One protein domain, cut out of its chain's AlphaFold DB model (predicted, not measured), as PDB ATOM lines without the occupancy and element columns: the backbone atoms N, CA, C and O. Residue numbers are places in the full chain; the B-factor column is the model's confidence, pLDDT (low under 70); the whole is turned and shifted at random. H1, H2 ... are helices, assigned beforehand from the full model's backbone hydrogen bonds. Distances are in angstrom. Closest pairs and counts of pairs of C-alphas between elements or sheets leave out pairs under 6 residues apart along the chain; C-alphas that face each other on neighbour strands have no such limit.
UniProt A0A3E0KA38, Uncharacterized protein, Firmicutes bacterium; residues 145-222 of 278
ATOM      1  N   LEU A 145      25.119  41.542  31.277       87.19
ATOM      2  CA  LEU A 145      25.245  40.097  31.057       87.19
ATOM      3  C   LEU A 145      24.883  39.282  32.306       87.19
ATOM      4  O   LEU A 145      24.375  38.172  32.167       87.19
ATOM      5  N   SER A 146      25.101  39.817  33.512       88.69
ATOM      6  CA  SER A 146      24.719  39.120  34.744       88.69
ATOM      7  C   SER A 146      23.202  39.015  34.874       88.69
ATOM      8  O   SER A 146      22.690  37.933  35.138       88.69
ATOM      9  N   VAL A 147      22.469  40.091  34.569       87.50
ATOM     10  CA  VAL A 147      20.996  40.089  34.595       87.50
ATOM     11  C   VAL A 147      20.428  39.080  33.599       87.50
ATOM     12  O   VAL A 147      19.452  38.397  33.912       87.50
ATOM     13  N   ILE A 148      21.049  38.951  32.421       85.06
ATOM     14  CA  ILE A 148      20.665  37.943  31.423       85.06
ATOM     15  C   ILE A 148      20.957  36.536  31.934       85.06
ATOM     16  O   ILE A 148      20.107  35.666  31.784       85.06
ATOM     17  N   GLY A 149      22.123  36.308  32.543       89.19
ATOM     18  CA  GLY A 149      22.468  35.016  33.139       89.19
ATOM     19  C   GLY A 149      21.470  34.590  34.215       89.19
ATOM     20  O   GLY A 149      20.985  33.460  34.191       89.19
ATOM     21  N   ASP A 150      21.086  35.519  35.089       93.62
ATOM     22  CA  ASP A 150      20.141  35.271  36.179       93.62
ATOM     23  C   ASP A 150      18.695  35.081  35.682       93.62
ATOM     24  O   ASP A 150      17.895  34.404  36.326       93.62
ATOM     25  N   ASN A 151      18.350  35.645  34.517       92.00
ATOM     26  CA  ASN A 151      16.994  35.639  33.949       92.00
ATOM     27  C   ASN A 151      16.933  35.027  32.540       92.00
ATOM     28  O   ASN A 151      16.086  35.408  31.726       92.00
ATOM     29  N   TRP A 152      17.803  34.061  32.238       91.94
ATOM     30  CA  TRP A 152      17.918  33.503  30.888       91.94
ATOM     31  C   TRP A 152      16.614  32.840  30.421       91.94
ATOM     32  O   TRP A 152      16.235  32.965  29.258       91.94
ATOM     33  N   ALA A 153      15.892  32.176  31.332       94.69
ATOM     34  CA  ALA A 153      14.630  31.512  31.020       94.69
ATOM     35  C   ALA A 153      13.518  32.522  30.659       94.69
ATOM     36  O   ALA A 153      12.954  32.392  29.568       94.69
ATOM     37  N   PRO A 154      13.231  33.563  31.473       92.12
ATOM     38  CA  PRO A 154      12.347  34.659  31.069       92.12
ATOM     39  C   PRO A 154      12.763  35.328  29.755       92.12
ATOM     40  O   PRO A 154      11.910  35.599  28.913       92.12
ATOM     41  N   PHE A 155      14.062  35.560  29.552       89.75
ATOM     42  CA  PHE A 155      14.579  36.191  28.339       89.75
ATOM     43  C   PHE A 155      14.274  35.365  27.082       89.75
ATOM     44  O   PHE A 155      13.681  35.877  26.133       89.75
ATOM     45  N   VAL A 156      14.624  34.074  27.086       93.62
ATOM     46  CA  VAL A 156      14.365  33.167  25.958       93.62
ATOM     47  C   VAL A 156      12.867  33.010  25.720       93.62
ATOM     48  O   VAL A 156      12.429  33.015  24.571       93.62
ATOM     49  N   LEU A 157      12.069  32.913  26.786       95.25
ATOM     50  CA  LEU A 157      10.618  32.818  26.673       95.25
ATOM     51  C   LEU A 157      10.027  34.054  25.984       95.25
ATOM     52  O   LEU A 157       9.240  33.903  25.055       95.25
ATOM     53  N   LEU A 158      10.418  35.260  26.407       91.75
ATOM     54  CA  LEU A 158       9.945  36.511  25.811       91.75
ATOM     55  C   LEU A 158      10.411  36.664  24.361       91.75
ATOM     56  O   LEU A 158       9.608  37.043  23.509       91.75
ATOM     57  N   ALA A 159      11.668  36.322  24.066       91.75
ATOM     58  CA  ALA A 159      12.204  36.358  22.709       91.75
ATOM     59  C   ALA A 159      11.428  35.411  21.782       91.75
ATOM     60  O   ALA A 159      10.911  35.839  20.754       91.75
ATOM     61  N   LEU A 160      11.261  34.144  22.177       95.88
ATOM     62  CA  LEU A 160      10.518  33.162  21.388       95.88
ATOM     63  C   LEU A 160       9.042  33.535  21.253       95.88
ATOM     64  O   LEU A 160       8.506  33.473  20.150       95.88
ATOM     65  N   ALA A 161       8.383  33.946  22.336       95.12
ATOM     66  CA  ALA A 161       6.979  34.343  22.300       95.12
ATOM     67  C   ALA A 161       6.763  35.550  21.377       95.12
ATOM     68  O   ALA A 161       5.862  35.519  20.541       95.12
ATOM     69  N   GLY A 162       7.616  36.575  21.476       93.38
ATOM     70  CA  GLY A 162       7.574  37.752  20.609       93.38
ATOM     71  C   GLY A 162       7.810  37.399  19.141       93.38
ATOM     72  O   GLY A 162       7.021  37.787  18.280       93.38
ATOM     73  N   THR A 163       8.839  36.598  18.847       94.69
ATOM     74  CA  THR A 163       9.137  36.143  17.483       94.69
ATOM     75  C   THR A 163       7.999  35.304  16.904       94.69
ATOM     76  O   THR A 163       7.569  35.549  15.776       94.69
ATOM     77  N   LEU A 164       7.477  34.331  17.656       96.56
ATOM     78  CA  LEU A 164       6.377  33.479  17.206       96.56
ATOM     79  C   LEU A 164       5.105  34.289  16.980       96.56
ATOM     80  O   LEU A 164       4.456  34.112  15.951       96.56
ATOM     81  N   TRP A 165       4.774  35.204  17.892       95.00
ATOM     82  CA  TRP A 165       3.626  36.091  17.746       95.00
ATOM     83  C   TRP A 165       3.755  36.981  16.510       95.00
ATOM     84  O   TRP A 165       2.842  37.021  15.693       95.00
ATOM     85  N   ASN A 166       4.900  37.636  16.313       95.00
ATOM     86  CA  ASN A 166       5.107  38.511  15.162       95.00
ATOM     87  C   ASN A 166       5.074  37.733  13.831       95.00
ATOM     88  O   ASN A 166       4.453  38.161  12.858       95.00
ATOM     89  N   THR A 167       5.661  36.534  13.810       96.00
ATOM     90  CA  THR A 167       5.612  35.621  12.656       96.00
ATOM     91  C   THR A 167       4.188  35.146  12.371       96.00
ATOM     92  O   THR A 167       3.753  35.134  11.219       96.00
ATOM     93  N   PHE A 168       3.427  34.804  13.412       96.56
ATOM     94  CA  PHE A 168       2.016  34.451  13.300       96.56
ATOM     95  C   PHE A 168       1.187  35.619  12.748       96.56
ATOM     96  O   PHE A 168       0.413  35.428  11.810       96.56
ATOM     97  N   CYS A 169       1.381  36.833  13.269       95.25
ATOM     98  CA  CYS A 169       0.713  38.034  12.774       95.25
ATOM     99  C   CYS A 169       0.974  38.244  11.281       95.25
ATOM    100  O   CYS A 169       0.032  38.477  10.526       95.25
ATOM    101  N   PHE A 170       2.220  38.086  10.837       95.69
ATOM    102  CA  PHE A 170       2.571  38.245   9.431       95.69
ATOM    103  C   PHE A 170       1.932  37.184   8.525       95.69
ATOM    104  O   PHE A 170       1.263  37.532   7.557       95.69
ATOM    105  N   PHE A 171       2.080  35.892   8.832       95.69
ATOM    106  CA  PHE A 171       1.587  34.835   7.939       95.69
ATOM    107  C   PHE A 171       0.076  34.589   8.032       95.69
ATOM    108  O   PHE A 171      -0.527  34.102   7.076       95.69
ATOM    109  N   VAL A 172      -0.554  34.888   9.172       94.44
ATOM    110  CA  VAL A 172      -1.961  34.542   9.430       94.44
ATOM    111  C   VAL A 172      -2.856  35.776   9.465       94.44
ATOM    112  O   VAL A 172      -3.923  35.758   8.848       94.44
ATOM    113  N   LEU A 173      -2.465  36.836  10.173       93.88
ATOM    114  CA  LEU A 173      -3.327  38.005  10.360       93.88
ATOM    115  C   LEU A 173      -3.212  39.007   9.207       93.88
ATOM    116  O   LEU A 173      -4.247  39.469   8.732       93.88
ATOM    117  N   ALA A 174      -2.011  39.284   8.694       93.31
ATOM    118  CA  ALA A 174      -1.821  40.267   7.624       93.31
ATOM    119  C   ALA A 174      -2.657  39.962   6.358       93.31
ATOM    120  O   ALA A 174      -3.389  40.857   5.930       93.31
ATOM    121  N   PRO A 175      -2.701  38.720   5.819       91.56
ATOM    122  CA  PRO A 175      -3.550  38.395   4.666       91.56
ATOM    123  C   PRO A 175      -5.056  38.529   4.935       91.56
ATOM    124  O   PRO A 175      -5.848  38.566   4.001       91.56
ATOM    125  N   ARG A 176      -5.476  38.530   6.209       91.12
ATOM    126  CA  ARG A 176      -6.888  38.633   6.619       91.12
ATOM    127  C   ARG A 176      -7.308  40.061   6.958       91.12
ATOM    128  O   ARG A 176      -8.496  40.361   6.905       91.12
ATOM    129  N   MET A 177      -6.363  40.904   7.364       90.88
ATOM    130  CA  MET A 177      -6.611  42.287   7.778       90.88
ATOM    131  C   MET A 177      -6.395  43.284   6.637       90.88
ATOM    132  O   MET A 177      -7.030  44.335   6.634       90.88
ATOM    133  N   PHE A 178      -5.529  42.967   5.671       89.69
ATOM    134  CA  PHE A 178      -5.228  43.837   4.535       89.69
ATOM    135  C   PHE A 178      -5.850  43.281   3.242       89.69
ATOM    136  O   PHE A 178      -5.375  42.263   2.743       89.69
ATOM    137  N   PRO A 179      -6.880  43.939   2.672       81.56
ATOM    138  CA  PRO A 179      -7.513  43.488   1.427       81.56
ATOM    139  C   PRO A 179      -6.595  43.608   0.202       81.56
ATOM    140  O   PRO A 179      -6.675  42.805  -0.722       81.56
ATOM    141  N   GLU A 180      -5.714  44.612   0.205       86.00
ATOM    142  CA  GLU A 180      -4.784  44.924  -0.881       86.00
ATOM    143  C   GLU A 180      -3.355  45.008  -0.352       86.00
ATOM    144  O   GLU A 180      -3.136  45.471   0.774       86.00
ATOM    145  N   TYR A 181      -2.394  44.593  -1.187       90.19
ATOM    146  CA  TYR A 181      -0.954  44.666  -0.909       90.19
ATOM    147  C   TYR A 181      -0.587  44.134   0.487       90.19
ATOM    148  O   TYR A 181       0.195  44.729   1.230       90.19
ATOM    149  N   TRP A 182      -1.230  43.028   0.893       93.56
ATOM    150  CA  TRP A 182      -1.107  42.483   2.247       93.56
ATOM    151  C   TRP A 182       0.327  42.086   2.586       93.56
ATOM    152  O   TRP A 182       0.721  42.165   3.748       93.56
ATOM    153  N   PHE A 183       1.097  41.659   1.580       94.50
ATOM    154  CA  PHE A 183       2.474  41.232   1.757       94.50
ATOM    155  C   PHE A 183       3.376  42.442   1.989       94.50
ATOM    156  O   PHE A 183       4.117  42.462   2.963       94.50
ATOM    157  N   GLU A 184       3.263  43.478   1.156       93.56
ATOM    158  CA  GLU A 184       4.020  44.726   1.265       93.56
ATOM    159  C   GLU A 184       3.708  45.440   2.587       93.56
ATOM    160  O   GLU A 184       4.616  45.828   3.323       93.56
ATOM    161  N   ARG A 185       2.423  45.550   2.943       92.06
ATOM    162  CA  ARG A 185       1.986  46.138   4.220       92.06
ATOM    163  C   ARG A 185       2.435  45.297   5.410       92.06
ATOM    164  O   ARG A 185       2.987  45.826   6.372       92.06
ATOM    165  N   GLY A 186       2.252  43.983   5.320       93.94
ATOM    166  CA  GLY A 186       2.617  43.049   6.375       93.94
ATOM    167  C   GLY A 186       4.122  42.972   6.619       93.94
ATOM    168  O   GLY A 186       4.531  42.876   7.771       93.94
ATOM    169  N   ILE A 187       4.960  43.018   5.576       94.50
ATOM    170  CA  ILE A 187       6.410  42.808   5.721       94.50
ATOM    171  C   ILE A 187       7.086  44.020   6.370       94.50
ATOM    172  O   ILE A 187       8.043  43.856   7.129       94.50
ATOM    173  N   ALA A 188       6.546  45.222   6.134       92.31
ATOM    174  CA  ALA A 188       6.962  46.441   6.816       92.31
ATOM    175  C   ALA A 188       6.697  46.345   8.330       92.31
ATOM    176  O   ALA A 188       7.613  46.537   9.132       92.31
ATOM    177  N   ASP A 189       5.471  45.969   8.716       92.69
ATOM    178  CA  ASP A 189       5.089  45.789  10.122       92.69
ATOM    179  C   ASP A 189       5.830  44.612  10.780       92.69
ATOM    180  O   ASP A 189       6.269  44.719  11.924       92.69
ATOM    181  N   TYR A 190       6.051  43.516  10.050       94.50
ATOM    182  CA  TYR A 190       6.834  42.375  10.521       94.50
ATOM    183  C   TYR A 190       8.282  42.771  10.822       94.50
ATOM    184  O   TYR A 190       8.796  42.449  11.894       94.50
ATOM    185  N   GLY A 191       8.936  43.493   9.906       92.12
ATOM    186  CA  GLY A 191      10.306  43.963  10.103       92.12
ATOM    187  C   GLY A 191      10.428  44.963  11.250       92.12
ATOM    188  O   GLY A 191      11.391  44.887  12.008       92.12
ATOM    189  N   GLN A 192       9.435  45.844  11.422       90.50
ATOM    190  CA  GLN A 192       9.346  46.715  12.595       90.50
ATOM    191  C   GLN A 192       9.203  45.883  13.882       90.50
ATOM    192  O   GLN A 192       9.940  46.109  14.836       90.50
ATOM    193  N   GLY A 193       8.306  44.892  13.902       88.69
ATOM    194  CA  GLY A 193       8.060  44.038  15.067       88.69
ATOM    195  C   GLY A 193       9.230  43.123  15.448       88.69
ATOM    196  O   GLY A 193       9.354  42.749  16.611       88.69
ATOM    197  N   MET A 194      10.105  42.774  14.498       87.56
ATOM    198  CA  MET A 194      11.327  41.996  14.756       87.56
ATOM    199  C   MET A 194      12.509  42.845  15.238       87.56
ATOM    200  O   MET A 194      13.561  42.293  15.561       87.56
ATOM    201  N   GLY A 195      12.386  44.171  15.267       79.75
ATOM    202  CA  GLY A 195      13.496  45.028  15.656       79.75
ATOM    203  C   GLY A 195      13.124  46.498  15.650       79.75
ATOM    204  O   GLY A 195      12.511  46.992  16.591       79.75
ATOM    205  N   VAL A 196      13.553  47.205  14.607       79.81
ATOM    206  CA  VAL A 196      13.356  48.650  14.466       79.81
ATOM    207  C   VAL A 196      12.629  48.971  13.171       79.81
ATOM    208  O   VAL A 196      12.728  48.249  12.178       79.81
ATOM    209  N   THR A 197      11.958  50.118  13.147       82.88
ATOM    210  CA  THR A 197      11.248  50.657  11.979       82.88
ATOM    211  C   THR A 197      12.117  50.672  10.711       82.88
ATOM    212  O   THR A 197      11.623  50.396   9.622       82.88
ATOM    213  N   VAL A 198      13.433  50.891  10.838       74.94
ATOM    214  CA  VAL A 198      14.383  50.839   9.709       74.94
ATOM    215  C   VAL A 198      14.446  49.458   9.054       74.94
ATOM    216  O   VAL A 198      14.475  49.375   7.828       74.94
ATOM    217  N   THR A 199      14.407  48.376   9.833       84.81
ATOM    218  CA  THR A 199      14.376  47.008   9.299       84.81
ATOM    219  C   THR A 199      13.081  46.763   8.527       84.81
ATOM    220  O   THR A 199      13.121  46.216   7.429       84.81
ATOM    221  N   GLY A 200      11.947  47.247   9.045       87.62
ATOM    222  CA  GLY A 200      10.664  47.236   8.332       87.62
ATOM    223  C   GLY A 200      10.723  47.967   6.991       87.62
ATOM    224  O   GLY A 200      10.360  47.408   5.959       87.62
ATOM    225  N   LEU A 201      11.262  49.189   6.978       87.38
ATOM    226  CA  LEU A 201      11.415  49.983   5.756       87.38
ATOM    227  C   LEU A 201      12.392  49.355   4.754       87.38
ATOM    228  O   LEU A 201      12.173  49.455   3.547       87.38
ATOM    229  N   LEU A 202      13.456  48.701   5.224       86.31
ATOM    230  CA  LEU A 202      14.387  47.971   4.363       86.31
ATOM    231  C   LEU A 202      13.691  46.793   3.671       86.31
ATOM    232  O   LEU A 202      13.806  46.650   2.456       86.31
ATOM    233  N   LEU A 203      12.944  45.980   4.427       92.19
ATOM    234  CA  LEU A 203      12.175  44.867   3.866       92.19
ATOM    235  C   LEU A 203      11.094  45.356   2.899       92.19
ATOM    236  O   LEU A 203      10.925  44.773   1.830       92.19
ATOM    237  N   LEU A 204      10.421  46.462   3.221       91.62
ATOM    238  CA  LEU A 204       9.459  47.088   2.319       91.62
ATOM    239  C   LEU A 204      10.118  47.533   1.013       91.62
ATOM    240  O   LEU A 204       9.573  47.276  -0.049       91.62
ATOM    241  N   ARG A 205      11.305  48.145   1.058       85.94
ATOM    242  CA  ARG A 205      12.039  48.538  -0.158       85.94
ATOM    243  C   ARG A 205      12.493  47.345  -0.997       85.94
ATOM    244  O   ARG A 205      12.687  47.505  -2.195       85.94
ATOM    245  N   LEU A 206      12.687  46.176  -0.389       92.00
ATOM    246  CA  LEU A 206      12.978  44.936  -1.110       92.00
ATOM    247  C   LEU A 206      11.716  44.355  -1.764       92.00
ATOM    248  O   LEU A 206      11.790  43.870  -2.889       92.00
ATOM    249  N   ALA A 207      10.576  44.414  -1.072       92.88
ATOM    250  CA  ALA A 207       9.297  43.901  -1.563       92.88
ATOM    251  C   ALA A 207       8.631  44.828  -2.598       92.88
ATOM    252  O   ALA A 207       8.105  44.353  -3.600       92.88
ATOM    253  N   ASP A 208       8.699  46.144  -2.390       91.94
ATOM    254  CA  ASP A 208       8.135  47.185  -3.252       91.94
ATOM    255  C   ASP A 208       9.130  48.350  -3.467       91.94
ATOM    256  O   ASP A 208       8.977  49.440  -2.904       91.94
ATOM    257  N   PRO A 209      10.170  48.155  -4.306       85.75
ATOM    258  CA  PRO A 209      11.229  49.149  -4.515       85.75
ATOM    259  C   PRO A 209      10.749  50.480  -5.102       85.75
ATOM    260  O   PRO A 209      11.398  51.511  -4.930       85.75
ATOM    261  N   HIS A 210       9.632  50.458  -5.831       86.38
ATOM    262  CA  HIS A 210       9.070  51.624  -6.511       86.38
ATOM    263  C   HIS A 210       7.824  52.179  -5.812       86.38
ATOM    264  O   HIS A 210       7.174  53.059  -6.371       86.38
ATOM    265  N   ASN A 211       7.501  51.672  -4.617       84.56
ATOM    266  CA  ASN A 211       6.340  52.055  -3.817       84.56
ATOM    267  C   ASN A 211       5.015  52.065  -4.611       84.56
ATOM    268  O   ASN A 211       4.193  52.973  -4.488       84.56
ATOM    269  N   ARG A 212       4.805  51.058  -5.465       85.88
ATOM    270  CA  ARG A 212       3.584  50.934  -6.281       85.88
ATOM    271  C   ARG A 212       2.349  50.652  -5.428       85.88
ATOM    272  O   ARG A 212       1.245  50.998  -5.835       85.88
ATOM    273  N   SER A 213       2.540  50.041  -4.262       86.50
ATOM    274  CA  SER A 213       1.478  49.724  -3.306       86.50
ATOM    275  C   SER A 213       1.016  50.921  -2.462       86.50
ATOM    276  O   SER A 213       0.020  50.808  -1.746       86.50
ATOM    277  N   GLY A 214       1.744  52.050  -2.483       85.38
ATOM    278  CA  GLY A 214       1.504  53.188  -1.578       85.38
ATOM    279  C   GLY A 214       1.689  52.841  -0.091       85.38
ATOM    280  O   GLY A 214       1.156  53.506   0.808       85.38
ATOM    281  N   THR A 215       2.381  51.733   0.189       88.12
ATOM    282  CA  THR A 215       2.575  51.233   1.551       88.12
ATOM    283  C   THR A 215       3.501  52.145   2.339       88.12
ATOM    284  O   THR A 215       3.284  52.319   3.534       88.12
ATOM    285  N   LEU A 216       4.490  52.777   1.699       80.94
ATOM    286  CA  LEU A 216       5.438  53.652   2.387       80.94
ATOM    287  C   LEU A 216       4.742  54.855   3.045       80.94
ATOM    288  O   LEU A 216       5.016  55.162   4.205       80.94
ATOM    289  N   GLU A 217       3.822  55.513   2.337       81.94
ATOM    290  CA  GLU A 217       3.047  56.639   2.865       81.94
ATOM    291  C   GLU A 217       2.122  56.169   3.985       81.94
ATOM    292  O   GLU A 217       2.123  56.742   5.075       81.94
ATOM    293  N   THR A 218       1.371  55.093   3.736       85.62
ATOM    294  CA  THR A 218       0.419  54.529   4.704       85.62
ATOM    295  C   THR A 218       1.122  54.120   6.000       85.62
ATOM    296  O   THR A 218       0.644  54.414   7.099       85.62
ATOM    297  N   PHE A 219       2.294  53.496   5.879       86.50
ATOM    298  CA  PHE A 219       3.140  53.110   6.998       86.50
ATOM    299  C   PHE A 219       3.635  54.337   7.773       86.50
ATOM    300  O   PHE A 219       3.511  54.377   8.995       86.50
ATOM    301  N   GLY A 220       4.107  55.380   7.081       79.56
ATOM    302  CA  GLY A 220       4.527  56.637   7.707       79.56
ATOM    303  C   GLY A 220       3.403  57.339   8.481       79.56
ATOM    304  O   GLY A 220       3.614  57.773   9.615       79.56
ATOM    305  N   TYR A 221       2.192  57.399   7.916       81.62
ATOM    306  CA  TYR A 221       1.022  57.961   8.601       81.62
ATOM    307  C   TYR A 221       0.648  57.172   9.858       81.62
ATOM    308  O   TYR A 221       0.372  57.775  10.897       81.62
ATOM    309  N   LYS A 222       0.687  55.832   9.797       85.88
ATOM    310  CA  LYS A 222       0.495  54.979  10.979       85.88
ATOM    311  C   LYS A 222       1.534  55.293  12.052       85.88
ATOM    312  O   LYS A 222       1.187  55.410  13.226       85.88
TER     313      LYS A 222
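AT A GLANCE: This is residues 145 to 222 of the 278 residues of an uncharacterized protein of Firmicutes bacterium (UniProt A0A3E0KA38). The long helix H2 runs from small H1, at a corner, to a cluster where H3 folds back along its last part, H4 folds back along H3, and short H5 packs on H3. The 78 printed residues, all helix by class with five named helices, H1 to H5, are loose: radius of gyration of the C-alphas 15.1 A, spans 48 by 24 by 20 A.

HOW THE PARTS SIT: H1, residues 145 to 150, is close to but not clearly touching H2, residues 152 to 177: C-alphas 148 and 155, the closest, are 7.0 A apart. H2, with a kink of 36 degrees near residue 171, forms a hairpin with H3, residues 182 to 193, at a shallow tilt of 17 degrees; closest C-alphas 175 and 182, 5.3 A. H3 and H4, residues 197 to 207, form another, at 29 degrees; closest C-alphas 191 and 200, 3.7 A. H5, residues 215 to 222, touches H3 at a steep tilt of 52 degrees; closest C-alphas 185 and 215, 5.8 A. Every O i to N i+4 pair is within hydrogen-bond range in H1, H3, H4 and H5, and 19 of 22 in H2.

IN THESE COORDINATES: H1 begins at C-alpha 145 (25.245, 40.097, 31.057); H2 spans 34.8 A; H5 ends at C-alpha 222 (0.495, 54.979, 10.979).

THE WHOLE: The printed part has no cut and no long link; no printed residue is under 70 in pLDDT.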